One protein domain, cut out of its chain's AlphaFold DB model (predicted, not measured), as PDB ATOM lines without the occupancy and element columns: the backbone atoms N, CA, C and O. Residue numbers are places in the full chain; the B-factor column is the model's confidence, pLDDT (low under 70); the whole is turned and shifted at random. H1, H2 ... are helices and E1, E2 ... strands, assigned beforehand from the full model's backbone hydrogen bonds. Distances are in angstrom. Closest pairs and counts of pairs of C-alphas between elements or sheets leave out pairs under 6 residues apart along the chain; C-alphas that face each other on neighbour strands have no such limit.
ATOM      1  N   ASP A  44     140.311 142.892 109.534       94.25
ATOM      2  CA  ASP A  44     140.705 142.428 108.199       94.25
ATOM      3  C   ASP A  44     139.478 142.000 107.386       94.25
ATOM      4  O   ASP A  44     139.323 142.429 106.242       94.25
ATOM      5  N   ALA A  45     138.547 141.260 108.004       95.25
ATOM      6  CA  ALA A  45     137.292 140.895 107.351       95.25
ATOM      7  C   ALA A  45     136.462 142.129 106.972       95.25
ATOM      8  O   ALA A  45     135.901 142.181 105.877       95.25
ATOM      9  N   PHE A  46     136.415 143.143 107.845       96.38
ATOM     10  CA  PHE A  46     135.742 144.403 107.547       96.38
ATOM     11  C   PHE A  46     136.387 145.125 106.360       96.38
ATOM     12  O   PHE A  46     135.689 145.456 105.407       96.38
ATOM     13  N   LEU A  47     137.706 145.333 106.368       96.88
ATOM     14  CA  LEU A  47     138.397 146.063 105.295       96.88
ATOM     15  C   LEU A  47     138.341 145.348 103.939       96.88
ATOM     16  O   LEU A  47     138.349 146.004 102.899       96.88
ATOM     17  N   ARG A  48     138.292 144.011 103.940       95.56
ATOM     18  CA  ARG A  48     138.231 143.187 102.722       95.56
ATOM     19  C   ARG A  48     136.809 142.875 102.260       95.56
ATOM     20  O   ARG A  48     136.648 142.250 101.211       95.56
ATOM     21  N   GLY A  49     135.791 143.304 103.007       94.56
ATOM     22  CA  GLY A  49     134.393 143.162 102.616       94.56
ATOM     23  C   GLY A  49     134.132 143.784 101.241       94.56
ATOM     24  O   GLY A  49     134.629 144.868 100.935       94.56
ATOM     25  N   SER A  50     133.350 143.101 100.400       86.00
ATOM     26  CA  SER A  50     132.997 143.600  99.059       86.00
ATOM     27  C   SER A  50     132.252 144.932  99.110       86.00
ATOM     28  O   SER A  50     132.439 145.768  98.230       86.00
ATOM     29  N   ASP A  51     131.452 145.114 100.159       87.81
ATOM     30  CA  ASP A  51     130.569 146.263 100.347       87.81
ATOM     31  C   ASP A  51     131.217 147.359 101.206       87.81
ATOM     32  O   ASP A  51     130.613 148.401 101.452       87.81
ATOM     33  N   THR A  52     132.448 147.138 101.677       94.12
ATOM     34  CA  THR A  52     133.185 148.144 102.436       94.12
ATOM     35  C   THR A  52     133.789 149.151 101.469       94.12
ATOM     36  O   THR A  52     134.574 148.796 100.583       94.12
ATOM     37  N   ALA A  53     133.457 150.424 101.664       95.88
ATOM     38  CA  ALA A  53     134.090 151.540 100.985       95.88
ATOM     39  C   ALA A  53     134.739 152.503 101.995       95.88
ATOM     40  O   ALA A  53     134.648 152.365 103.219       95.88
ATOM     41  N   LEU A  54     135.534 153.433 101.468       96.69
ATOM     42  CA  LEU A  54     136.349 154.325 102.287       96.69
ATOM     43  C   LEU A  54     135.524 155.215 103.244       96.69
ATOM     44  O   LEU A  54     135.946 155.368 104.397       96.69
ATOM     45  N   PRO A  55     134.372 155.796 102.838       95.81
ATOM     46  CA  PRO A  55     133.519 156.549 103.757       95.81
ATOM     47  C   PRO A  55     133.056 155.713 104.954       95.81
ATOM     48  O   PRO A  55     133.051 156.206 106.079       95.81
ATOM     49  N   GLU A  56     132.736 154.440 104.740       96.56
ATOM     50  CA  GLU A  56     132.297 153.511 105.775       96.56
ATOM     51  C   GLU A  56     133.423 153.266 106.776       96.56
ATOM     52  O   GLU A  56     133.183 153.344 107.976       96.56
ATOM     53  N   VAL A  57     134.664 153.063 106.322       97.19
ATOM     54  CA  VAL A  57     135.824 152.920 107.220       97.19
ATOM     55  C   VAL A  57     136.032 154.175 108.075       97.19
ATOM     56  O   VAL A  57     136.193 154.081 109.292       97.19
ATOM     57  N   ILE A  58     135.984 155.365 107.465       96.56
ATOM     58  CA  ILE A  58     136.188 156.650 108.164       96.56
ATOM     59  C   ILE A  58     135.009 156.991 109.096       96.56
ATOM     60  O   ILE A  58     135.183 157.719 110.080       96.56
ATOM     61  N   GLY A  59     133.808 156.499 108.797       94.88
ATOM     62  CA  GLY A  59     132.591 156.723 109.576       94.88
ATOM     63  C   GLY A  59     132.306 155.666 110.646       94.88
ATOM     64  O   GLY A  59     131.496 155.919 111.538       94.88
ATOM     65  N   ASN A  60     132.948 154.496 110.597       95.94
ATOM     66  CA  ASN A  60     132.618 153.376 111.476       95.94
ATOM     67  C   ASN A  60     133.271 153.520 112.862       95.94
ATOM     68  O   ASN A  60     134.484 153.392 113.028       95.94
ATOM     69  N   ALA A  61     132.447 153.762 113.883       95.12
ATOM     70  CA  ALA A  61     132.914 153.962 115.252       95.12
ATOM     71  C   ALA A  61     133.569 152.713 115.867       95.12
ATOM     72  O   ALA A  61     134.512 152.855 116.645       95.12
ATOM     73  N   ASP A  62     133.100 151.510 115.527       95.44
ATOM     74  CA  ASP A  62     133.644 150.262 116.068       95.44
ATOM     75  C   ASP A  62     135.026 149.959 115.487       95.44
ATOM     76  O   ASP A  62     135.944 149.661 116.250       95.44
ATOM     77  N   PHE A  63     135.199 150.137 114.173       96.62
ATOM     78  CA  PHE A  63     136.496 150.069 113.499       96.62
ATOM     79  C   PHE A  63     137.472 151.049 114.146       96.62
ATOM     80  O   PHE A  63     138.492 150.633 114.689       96.62
ATOM     81  N   LEU A  64     137.114 152.337 114.183       96.50
ATOM     82  CA  LEU A  64     137.999 153.377 114.707       96.50
ATOM     83  C   LEU A  64     138.316 153.176 116.184       96.50
ATOM     84  O   LEU A  64     139.408 153.508 116.624       96.50
ATOM     85  N   LYS A  65     137.391 152.637 116.978       95.88
ATOM     86  CA  LYS A  65     137.667 152.291 118.373       95.88
ATOM     87  C   LYS A  65     138.612 151.094 118.478       95.88
ATOM     88  O   LYS A  65     139.495 151.116 119.332       95.88
ATOM     89  N   ALA A  66     138.424 150.071 117.649       96.38
ATOM     90  CA  ALA A  66     139.220 148.847 117.668       96.38
ATOM     91  C   ALA A  66     140.660 149.063 117.185       96.38
ATOM     92  O   ALA A  66     141.572 148.404 117.675       96.38
ATOM     93  N   THR A  67     140.870 149.993 116.255       97.44
ATOM     94  CA  THR A  67     142.179 150.251 115.640       97.44
ATOM     95  C   THR A  67     142.938 151.413 116.267       97.44
ATOM     96  O   THR A  67     144.069 151.678 115.864       97.44
ATOM     97  N   ARG A  68     142.334 152.146 117.212       97.25
ATOM     98  CA  ARG A  68     142.930 153.356 117.787       97.25
ATOM     99  C   ARG A  68     144.208 153.030 118.549       97.25
ATOM    100  O   ARG A  68     144.176 152.285 119.526       97.25
ATOM    101  N   VAL A  69     145.306 153.682 118.176       96.12
ATOM    102  CA  VAL A  69     146.527 153.674 118.993       96.12
ATOM    103  C   VAL A  69     146.455 154.737 120.089       96.12
ATOM    104  O   VAL A  69     145.635 155.662 120.042       96.12
ATOM    105  N   SER A  70     147.322 154.627 121.095       96.12
ATOM    106  CA  SER A  70     147.375 155.613 122.179       96.12
ATOM    107  C   SER A  70     147.712 157.019 121.661       96.12
ATOM    108  O   SER A  70     148.388 157.179 120.644       96.12
ATOM    109  N   THR A  71     147.292 158.066 122.378       93.06
ATOM    110  CA  THR A  71     147.606 159.457 122.002       93.06
ATOM    111  C   THR A  71     149.115 159.699 121.906       93.06
ATOM    112  O   THR A  71     149.569 160.367 120.981       93.06
ATOM    113  N   THR A  72     149.902 159.123 122.820       93.56
ATOM    114  CA  THR A  72     151.371 159.226 122.822       93.56
ATOM    115  C   THR A  72     151.993 158.547 121.604       93.56
ATOM    116  O   THR A  72     152.906 159.092 120.984       93.56
ATOM    117  N   GLU A  73     151.486 157.375 121.230       92.94
ATOM    118  CA  GLU A  73     151.946 156.651 120.047       92.94
ATOM    119  C   GLU A  73     151.561 157.383 118.758       92.94
ATOM    120  O   GLU A  73     152.407 157.578 117.892       92.94
ATOM    121  N   CYS A  74     150.330 157.895 118.665       93.50
ATOM    122  CA  CYS A  74     149.899 158.718 117.536       93.50
ATOM    123  C   CYS A  74     150.753 159.986 117.396       93.50
ATOM    124  O   CYS A  74     151.208 160.303 116.300       93.50
ATOM    125  N   ALA A  75     151.047 160.683 118.501       90.94
ATOM    126  CA  ALA A  75     151.948 161.834 118.481       90.94
ATOM    127  C   ALA A  75     153.349 161.444 117.982       90.94
ATOM    128  O   ALA A  75     153.907 162.132 117.132       90.94
ATOM    129  N   THR A  76     153.877 160.307 118.441       90.31
ATOM    130  CA  THR A  76     155.183 159.787 118.010       90.31
ATOM    131  C   THR A  76     155.201 159.471 116.512       90.31
ATOM    132  O   THR A  76     156.140 159.857 115.816       90.31
ATOM    133  N   LEU A  77     154.149 158.829 115.991       88.81
ATOM    134  CA  LEU A  77     153.990 158.545 114.561       88.81
ATOM    135  C   LEU A  77     153.945 159.833 113.728       88.81
ATOM    136  O   LEU A  77     154.618 159.931 112.706       88.81
ATOM    137  N   LEU A  78     153.190 160.838 114.175       87.62
ATOM    138  CA  LEU A  78     153.023 162.098 113.444       87.62
ATOM    139  C   LEU A  78     154.251 163.016 113.507       87.62
ATOM    140  O   LEU A  78     154.454 163.819 112.599       87.62
ATOM    141  N   GLN A  79     155.044 162.942 114.577       85.69
ATOM    142  CA  GLN A  79     156.190 163.829 114.806       85.69
ATOM    143  C   GLN A  79     157.525 163.228 114.359       85.69
ATOM    144  O   GLN A  79     158.508 163.960 114.242       85.69
ATOM    145  N   SER A  80     157.596 161.912 114.138       72.81
ATOM    146  CA  SER A  80     158.853 161.276 113.759       72.81
ATOM    147  C   SER A  80     159.302 161.737 112.366       72.81
ATOM    148  O   SER A  80     158.555 161.592 111.403       72.81
ATOM    149  N   PRO A  81     160.549 162.202 112.192       60.03
ATOM    150  CA  PRO A  81     161.088 162.548 110.874       60.03
ATOM    151  C   PRO A  81     161.300 161.323 109.964       60.03
ATOM    152  O   PRO A  81     161.695 161.471 108.812       60.03
ATOM    153  N   THR A  82     161.070 160.110 110.478       63.22
ATOM    154  CA  THR A  82     161.242 158.830 109.769       63.22
ATOM    155  C   THR A  82     159.939 158.044 109.627       63.22
ATOM    156  O   THR A  82     159.965 156.908 109.161       63.22
ATOM    157  N   SER A  83     158.789 158.625 109.990       65.12
ATOM    158  CA  SER A  83     157.489 157.944 109.915       65.12
ATOM    159  C   SER A  83     157.009 157.646 108.492       65.12
ATOM    160  O   SER A  83     156.012 156.951 108.334       65.12
ATOM    161  N   GLY A  84     157.753 158.076 107.471       76.81
ATOM    162  CA  GLY A  84     157.527 157.729 106.073       76.81
ATOM    163  C   GLY A  84     156.604 158.716 105.357       76.81
ATOM    164  O   GLY A  84     156.630 159.910 105.652       76.81
ATOM    165  N   ALA A  85     155.865 158.254 104.350       86.56
ATOM    166  CA  ALA A  85     155.086 159.128 103.470       86.56
ATOM    167  C   ALA A  85     153.644 159.287 103.962       86.56
ATOM    168  O   ALA A  85     153.007 158.310 104.352       86.56
ATOM    169  N   LEU A  86     153.113 160.509 103.899       91.69
ATOM    170  CA  LEU A  86     151.707 160.791 104.173       91.69
ATOM    171  C   LEU A  86     150.955 160.972 102.850       91.69
ATOM    172  O   LEU A  86     151.319 161.828 102.046       91.69
ATOM    173  N   GLU A  87     149.919 160.171 102.631       93.50
ATOM    174  CA  GLU A  87     149.055 160.224 101.453       93.50
ATOM    175  C   GLU A  87     147.683 160.799 101.823       93.50
ATOM    176  O   GLU A  87     147.026 160.303 102.741       93.50
ATOM    177  N   ASP A  88     147.223 161.813 101.087       94.50
ATOM    178  CA  ASP A  88     145.853 162.321 101.194       94.50
ATOM    179  C   ASP A  88     144.842 161.302 100.650       94.50
ATOM    180  O   ASP A  88     144.914 160.866  99.490       94.50
ATOM    181  N   LEU A  89     143.846 160.972 101.472       95.69
ATOM    182  CA  LEU A  89     142.719 160.165 101.030       95.69
ATOM    183  C   LEU A  89     141.681 161.015 100.281       95.69
ATOM    184  O   LEU A  89     141.532 162.207 100.562       95.69
ATOM    185  N   PRO A  90     140.926 160.416  99.339       93.94
ATOM    186  CA  PRO A  90     139.822 161.099  98.676       93.94
ATOM    187  C   PRO A  90     138.817 161.667  99.686       93.94
ATOM    188  O   PRO A  90     138.544 161.029 100.710       93.94
ATOM    189  N   PRO A  91     138.226 162.841  99.410       90.94
ATOM    190  CA  PRO A  91     137.231 163.422 100.295       90.94
ATOM    191  C   PRO A  91     135.994 162.519 100.369       90.94
ATOM    192  O   PRO A  91     135.359 162.234  99.360       90.94
ATOM    193  N   THR A  92     135.616 162.110 101.581       89.56
ATOM    194  CA  THR A  92     134.429 161.269 101.825       89.56
ATOM    195  C   THR A  92     133.197 162.058 102.263       89.56
ATOM    196  O   THR A  92     132.145 161.480 102.508       89.56
ATOM    197  N   GLY A  93     133.320 163.382 102.418       86.88
ATOM    198  CA  GLY A  93     132.268 164.242 102.977       86.88
ATOM    199  C   GLY A  93     132.094 164.129 104.498       86.88
ATOM    200  O   GLY A  93     131.288 164.861 105.063       86.88
ATOM    201  N   LEU A  94     132.857 163.255 105.166       89.69
ATOM    202  CA  LEU A  94     132.796 163.056 106.616       89.69
ATOM    203  C   LEU A  94     133.814 163.931 107.349       89.69
ATOM    204  O   LEU A  94     133.458 164.790 108.151       89.69
ATOM    205  N   ARG A  95     135.098 163.688 107.086       92.81
ATOM    206  CA  ARG A  95     136.229 164.371 107.720       92.81
ATOM    207  C   ARG A  95     137.515 164.105 106.942       92.81
ATOM    208  O   ARG A  95     137.607 163.061 106.295       92.81
ATOM    209  N   PRO A  96     138.500 165.016 107.007       94.81
ATOM    210  CA  PRO A  96     139.814 164.781 106.424       94.81
ATOM    211  C   PRO A  96     140.471 163.524 106.998       94.81
ATOM    212  O   PRO A  96     140.392 163.263 108.205       94.81
ATOM    213  N   ALA A  97     141.123 162.761 106.127       96.50
ATOM    214  CA  ALA A  97     141.859 161.568 106.502       96.50
ATOM    215  C   ALA A  97     143.073 161.356 105.590       96.50
ATOM    216  O   ALA A  97     143.103 161.827 104.453       96.50
ATOM    217  N   TRP A  98     144.056 160.620 106.102       96.88
ATOM    218  CA  TRP A  98     145.322 160.335 105.433       96.88
ATOM    219  C   TRP A  98     145.771 158.904 105.698       96.88
ATOM    220  O   TRP A  98     145.437 158.334 106.737       96.88
ATOM    221  N   LEU A  99     146.585 158.351 104.802       96.62
ATOM    222  CA  LEU A  99     147.349 157.133 105.064       96.62
ATOM    223  C   LEU A  99     148.809 157.484 105.326       96.62
ATOM    224  O   LEU A  99     149.479 158.074 104.482       96.62
ATOM    225  N   LEU A 100     149.304 157.103 106.498       95.56
ATOM    226  CA  LEU A 100     150.725 157.109 106.807       95.56
ATOM    227  C   LEU A 100     151.334 155.771 106.395       95.56
ATOM    228  O   LEU A 100     150.963 154.719 106.923       95.56
ATOM    229  N   HIS A 101     152.292 155.842 105.480       93.12
ATOM    230  CA  HIS A 101     153.085 154.724 104.995       93.12
ATOM    231  C   HIS A 101     154.431 154.708 105.740       93.12
ATOM    232  O   HIS A 101     155.308 155.498 105.385       93.12
ATOM    233  N   PRO A 102     154.611 153.850 106.761       88.50
ATOM    234  CA  PRO A 102     155.830 153.753 107.570       88.50
ATOM    235  C   PRO A 102     157.074 153.428 106.733       88.50
ATOM    236  O   PRO A 102     157.034 152.626 105.796       88.50
ATOM    237  N   ALA A 103     158.231 153.955 107.131       82.62
ATOM    238  CA  ALA A 103     159.497 153.472 106.594       82.62
ATOM    239  C   ALA A 103     159.781 152.040 107.094       82.62
ATOM    240  O   ALA A 103     159.764 151.777 108.294       82.62
ATOM    241  N   GLY A 104     160.072 151.110 106.179       84.50
ATOM    242  CA  GLY A 104     160.537 149.755 106.512       84.50
ATOM    243  C   GLY A 104     159.458 148.677 106.688       84.50
ATOM    244  O   GLY A 104     159.811 147.501 106.703       84.50
ATOM    245  N   THR A 105     158.169 149.031 106.744       87.88
ATOM    246  CA  THR A 105     157.049 148.062 106.810       87.88
ATOM    247  C   THR A 105     155.970 148.388 105.767       87.88
ATOM    248  O   THR A 105     154.888 148.854 106.128       87.88
ATOM    249  N   PRO A 106     156.253 148.194 104.464       89.69
ATOM    250  CA  PRO A 106     155.380 148.643 103.372       89.69
ATOM    251  C   PRO A 106     154.047 147.884 103.281       89.69
ATOM    252  O   PRO A 106     153.140 148.312 102.574       89.69
ATOM    253  N   ASP A 107     153.919 146.749 103.967       95.06
ATOM    254  CA  ASP A 107     152.687 145.964 104.061       95.06
ATOM    255  C   ASP A 107     151.694 146.530 105.091       95.06
ATOM    256  O   ASP A 107     150.547 146.074 105.161       95.06
ATOM    257  N   LYS A 108     152.115 147.529 105.880       94.94
ATOM    258  CA  LYS A 108     151.310 148.190 106.910       94.94
ATOM    259  C   LYS A 108     151.139 149.671 106.619       94.94
ATOM    260  O   LYS A 108     152.050 150.322 106.130       94.94
ATOM    261  N   VAL A 109     149.989 150.207 107.007       96.56
ATOM    262  CA  VAL A 109     149.716 151.651 107.023       96.56
ATOM    263  C   VAL A 109     148.989 152.041 108.305       96.56
ATOM    264  O   VAL A 109     148.376 151.197 108.961       96.56
ATOM    265  N   TRP A 110     149.016 153.328 108.639       97.31
ATOM    266  CA  TRP A 110     148.142 153.906 109.658       97.31
ATOM    267  C   TRP A 110     147.166 154.871 109.007       97.31
ATOM    268  O   TRP A 110     147.565 155.772 108.274       97.31
ATOM    269  N   LEU A 111     145.885 154.704 109.308       97.88
ATOM    270  CA  LEU A 111     144.869 155.683 108.961       97.88
ATOM    271  C   LEU A 111     144.918 156.814 109.991       97.88
ATOM    272  O   LEU A 111     144.756 156.589 111.189       97.88
ATOM    273  N   ILE A 112     145.128 158.037 109.525       97.06
ATOM    274  CA  ILE A 112     145.053 159.245 110.342       97.06
ATOM    275  C   ILE A 112     143.738 159.930 110.023       97.06
ATOM    276  O   ILE A 112     143.444 160.198 108.861       97.06
ATOM    277  N   VAL A 113     142.954 160.230 111.050       96.81
ATOM    278  CA  VAL A 113     141.644 160.864 110.911       96.81
ATOM    279  C   VAL A 113     141.643 162.169 111.693       96.81
ATOM    280  O   VAL A 113     142.047 162.207 112.857       96.81
ATOM    281  N   SER A 114     141.198 163.250 111.057       94.75
ATOM    282  CA  SER A 114     140.941 164.507 111.759       94.75
ATOM    283  C   SER A 114     139.723 164.380 112.668       94.75
ATOM    284  O   SER A 114     138.667 163.916 112.245       94.75
ATOM    285  N   GLU A 115     139.851 164.842 113.904       90.44
ATOM    286  CA  GLU A 115     138.763 164.909 114.875       90.44
ATOM    287  C   GLU A 115     138.194 166.330 114.973       90.44
ATOM    288  O   GLU A 115     138.793 167.320 114.534       90.44
ATOM    289  N   THR A 116     137.008 166.442 115.568       86.25
ATOM    290  CA  THR A 116     136.437 167.741 115.930       86.25
ATOM    291  C   THR A 116     137.322 168.413 116.977       86.25
ATOM    292  O   THR A 116     137.567 167.821 118.020       86.25
ATOM    293  N   GLY A 117     137.761 169.647 116.712       83.31
ATOM    294  CA  GLY A 117     138.695 170.384 117.580       83.31
ATOM    295  C   GLY A 117     140.094 170.564 116.981       83.31
ATOM    296  O   GLY A 117     140.860 171.399 117.455       83.31
ATOM    297  N   GLY A 118     140.388 169.889 115.864       84.62
ATOM    298  CA  GLY A 118     141.669 169.997 115.158       84.62
ATOM    299  C   GLY A 118     142.697 168.947 115.583       84.62
ATOM    300  O   GLY A 118     143.757 168.848 114.963       84.62
ATOM    301  N   GLU A 119     142.382 168.128 116.586       90.62
ATOM    302  CA  GLU A 119     143.156 166.946 116.937       90.62
ATOM    303  C   GLU A 119     143.123 165.888 115.824       90.62
ATOM    304  O   GLU A 119     142.289 165.897 114.913       90.62
ATOM    305  N   ARG A 120     144.057 164.937 115.906       94.12
ATOM    306  CA  ARG A 120     144.126 163.779 115.014       94.12
ATOM    307  C   ARG A 120     144.153 162.496 115.825       94.12
ATOM    308  O   ARG A 120     144.794 162.430 116.874       94.12
ATOM    309  N   SER A 121     143.479 161.476 115.316       96.25
ATOM    310  CA  SER A 121     143.583 160.107 115.801       96.25
ATOM    311  C   SER A 121     144.314 159.249 114.771       96.25
ATOM    312  O   SER A 121     144.195 159.474 113.567       96.25
ATOM    313  N   CYS A 122     145.097 158.285 115.250       97.00
ATOM    314  CA  CYS A 122     145.829 157.340 114.417       97.00
ATOM    315  C   CYS A 122     145.260 155.935 114.640       97.00
ATOM    316  O   CYS A 122     144.933 155.565 115.773       97.00
ATOM    317  N   HIS A 123     145.156 155.165 113.563       97.88
ATOM    318  CA  HIS A 123     144.460 153.885 113.528       97.88
ATOM    319  C   HIS A 123     145.295 152.852 112.783       97.88
ATOM    320  O   HIS A 123     145.603 153.053 111.609       97.88
ATOM    321  N   GLY A 124     145.673 151.761 113.445       95.88
ATOM    322  CA  GLY A 124     146.473 150.707 112.828       95.88
ATOM    323  C   GLY A 124     147.356 149.929 113.808       95.88
ATOM    324  O   GLY A 124     147.198 150.067 115.020       95.88
ATOM    325  N   PRO A 125     148.288 149.113 113.286       96.06
ATOM    326  CA  PRO A 125     148.618 148.970 111.863       96.06
ATOM    327  C   PRO A 125     147.512 148.269 111.051       96.06
ATOM    328  O   PRO A 125     146.943 147.274 111.494       96.06
ATOM    329  N   LEU A 126     147.227 148.775 109.849       97.88
ATOM    330  CA  LEU A 126     146.229 148.241 108.910       97.88
ATOM    331  C   LEU A 126     146.909 147.572 107.702       97.88
ATOM    332  O   LEU A 126     148.023 147.970 107.354       97.88
ATOM    333  N   PRO A 127     146.267 146.599 107.026       97.44
ATOM    334  CA  PRO A 127     146.779 146.033 105.777       97.44
ATOM    335  C   PRO A 127     146.850 147.100 104.672       97.44
ATOM    336  O   PRO A 127     145.828 147.672 104.281       97.44
ATOM    337  N   ALA A 128     148.057 147.372 104.166       96.75
ATOM    338  CA  ALA A 128     148.292 148.413 103.164       96.75
ATOM    339  C   ALA A 128     147.539 148.149 101.851       96.75
ATOM    340  O   ALA A 128     146.997 149.072 101.246       96.75
ATOM    341  N   ASP A 129     147.465 146.886 101.430       97.00
ATOM    342  CA  ASP A 129     146.790 146.467 100.203       97.00
ATOM    343  C   ASP A 129     145.275 146.726 100.255       97.00
ATOM    344  O   ASP A 129     144.693 147.240  99.294       97.00
ATOM    345  N   ALA A 130     144.645 146.434 101.397       97.62
ATOM    346  CA  ALA A 130     143.219 146.660 101.598       97.62
ATOM    347  C   ALA A 130     142.896 148.162 101.618       97.62
ATOM    348  O   ALA A 130     142.003 148.613 100.899       97.62
ATOM    349  N   MET A 131     143.671 148.958 102.363       97.88
ATOM    350  CA  MET A 131     143.480 150.413 102.417       97.88
ATOM    351  C   MET A 131     143.729 151.085 101.065       97.88
ATOM    352  O   MET A 131     142.958 151.961 100.672       97.88
ATOM    353  N   LYS A 132     144.748 150.641 100.320       96.00
ATOM    354  CA  LYS A 132     145.006 151.099  98.951       96.00
ATOM    355  C   LYS A 132     143.816 150.813  98.038       96.00
ATOM    356  O   LYS A 132     143.344 151.715  97.358       96.00
ATOM    357  N   THR A 133     143.293 149.589  98.075       96.44
ATOM    358  CA  THR A 133     142.126 149.193  97.272       96.44
ATOM    359  C   THR A 133     140.908 150.075  97.569       96.44
ATOM    360  O   THR A 133     140.221 150.518  96.651       96.44
ATOM    361  N   LEU A 134     140.642 150.364  98.846       96.88
ATOM    362  CA  LEU A 134     139.551 151.254  99.259       96.88
ATOM    363  C   LEU A 134     139.760 152.690  98.765       96.88
ATOM    364  O   LEU A 134     138.821 153.313  98.270       96.88
ATOM    365  N   ALA A 135     140.986 153.205  98.879       95.69
ATOM    366  CA  ALA A 135     141.339 154.539  98.411       95.69
ATOM    367  C   ALA A 135     141.206 154.665  96.888       95.69
ATOM    368  O   ALA A 135     140.630 155.637  96.413       95.69
ATOM    369  N   GLU A 136     141.683 153.681  96.124       95.00
ATOM    370  CA  GLU A 136     141.569 153.647  94.662       95.00
ATOM    371  C   GLU A 136     140.104 153.617  94.216       95.00
ATOM    372  O   GLU A 136     139.702 154.451  93.410       95.00
ATOM    373  N   ARG A 137     139.271 152.750  94.809       93.88
ATOM    374  CA  ARG A 137     137.824 152.712  94.518       93.88
ATOM    375  C   ARG A 137     137.132 154.046  94.794       93.88
ATOM    376  O   ARG A 137     136.228 154.427  94.061       93.88
ATOM    377  N   ALA A 138     137.543 154.756  95.843       93.69
ATOM    378  CA  ALA A 138     136.974 156.056  96.189       93.69
ATOM    379  C   ALA A 138     137.404 157.194  95.240       93.69
ATOM    380  O   ALA A 138     136.767 158.246  95.243       93.69
ATOM    381  N   ARG A 139     138.468 157.015  94.438       91.50
ATOM    382  CA  ARG A 139     138.912 158.001  93.430       91.50
ATOM    383  C   ARG A 139     138.118 157.913  92.121       91.50
ATOM    384  O   ARG A 139     138.009 158.937  91.445       91.50
ATOM    385  N   GLY A 140     137.530 156.752  91.824       86.38
ATOM    386  CA  GLY A 140     136.803 156.475  90.579       86.38
ATOM    387  C   GLY A 140     137.635 155.716  89.559       86.38
ATOM    388  O   GLY A 140     138.813 156.085  89.360       86.38
TER     389      GLY A 140
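Overview. This is residues 44 to 140 of the 140 residues of an uncharacterized protein of Cupriavidus pauculus (UniProt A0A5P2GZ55). A strongly twisted sheet of four strands runs through the middle, with helices over both of its faces: H3 and H5 over one face, H4 alone over the other. The short helices H1 and H2 lie by H5 and only graze the sheet. The 97 printed residues have four named helices, then four named strands and a last helix, H5; the sheet's order is E1 - E2 - E3 - E4, antiparallel throughout, and the class is mixed, helices and strands. The whole is compact and rounded, with a radius of gyration of the C-alphas of 12.5 A and spans of 35 by 32 by 23 A.

Arrangement. Along the printed part come H1, residues 44 to 48, H2, 54 to 59, H3, 61 to 67, H4, 71 to 79, E1, 85 to 88, E2, 97 to 101, E3, 108 to 114, E4, 120 to 127, and H5, 128 to 139. H1 and H5 only just touch, with 3 pairs of C-alphas within 8 A, the closest being Leu 47 and Ala 130 at 6.1 A. H2 and H5 also only just touch, with 3 such pairs, about perpendicular at 79 degrees; the C-alphas of Leu 54 and Leu 134 are closest, 5.4 A apart. H2 and H3 only just touch, and only at the corner by their link, with 3 such pairs, the closest being Val 57 and Phe 63 at 6.9 A. H3 stands up from the sheet over E4, at a height of 9.4 A. H4 is on the opposite face at a height of 8.6 A, across the strands at 83 degrees to E4 on the local plane. The strands form a meander, each the antiparallel neighbour of the one before: N 87 and O 99 are 2.8 A apart, N 100 and O 110 2.8 A, and N 111 and O 123 2.8 A, each within hydrogen-bond range. H5 is on the same face as H3, over E2 and E3, at a height of 10.8 A. In the five named helices every O i to N i+4 pair is within hydrogen-bond range.

Along the chain. H1 begins at C-alpha 44, (140.705, 142.428, 108.199), and is 6.1 A long; H2 measures 8.5 A, H3 10.0 A and H4 12.0 A. E1 measures 10.0 A, E2 13.2 A, E3 19.9 A and E4 20.2 A. H5, 16.6 A long, ends at C-alpha 139, (138.912, 158.001, 93.430).

Size, cuts and confidence. The C-alphas of Asp 51 and Pro 81, the two farthest apart, are 36.2 A apart. The printed part has no cut and no long link. The mean pLDDT of the printed part is 92.3; residues 81 to 83 are under 70.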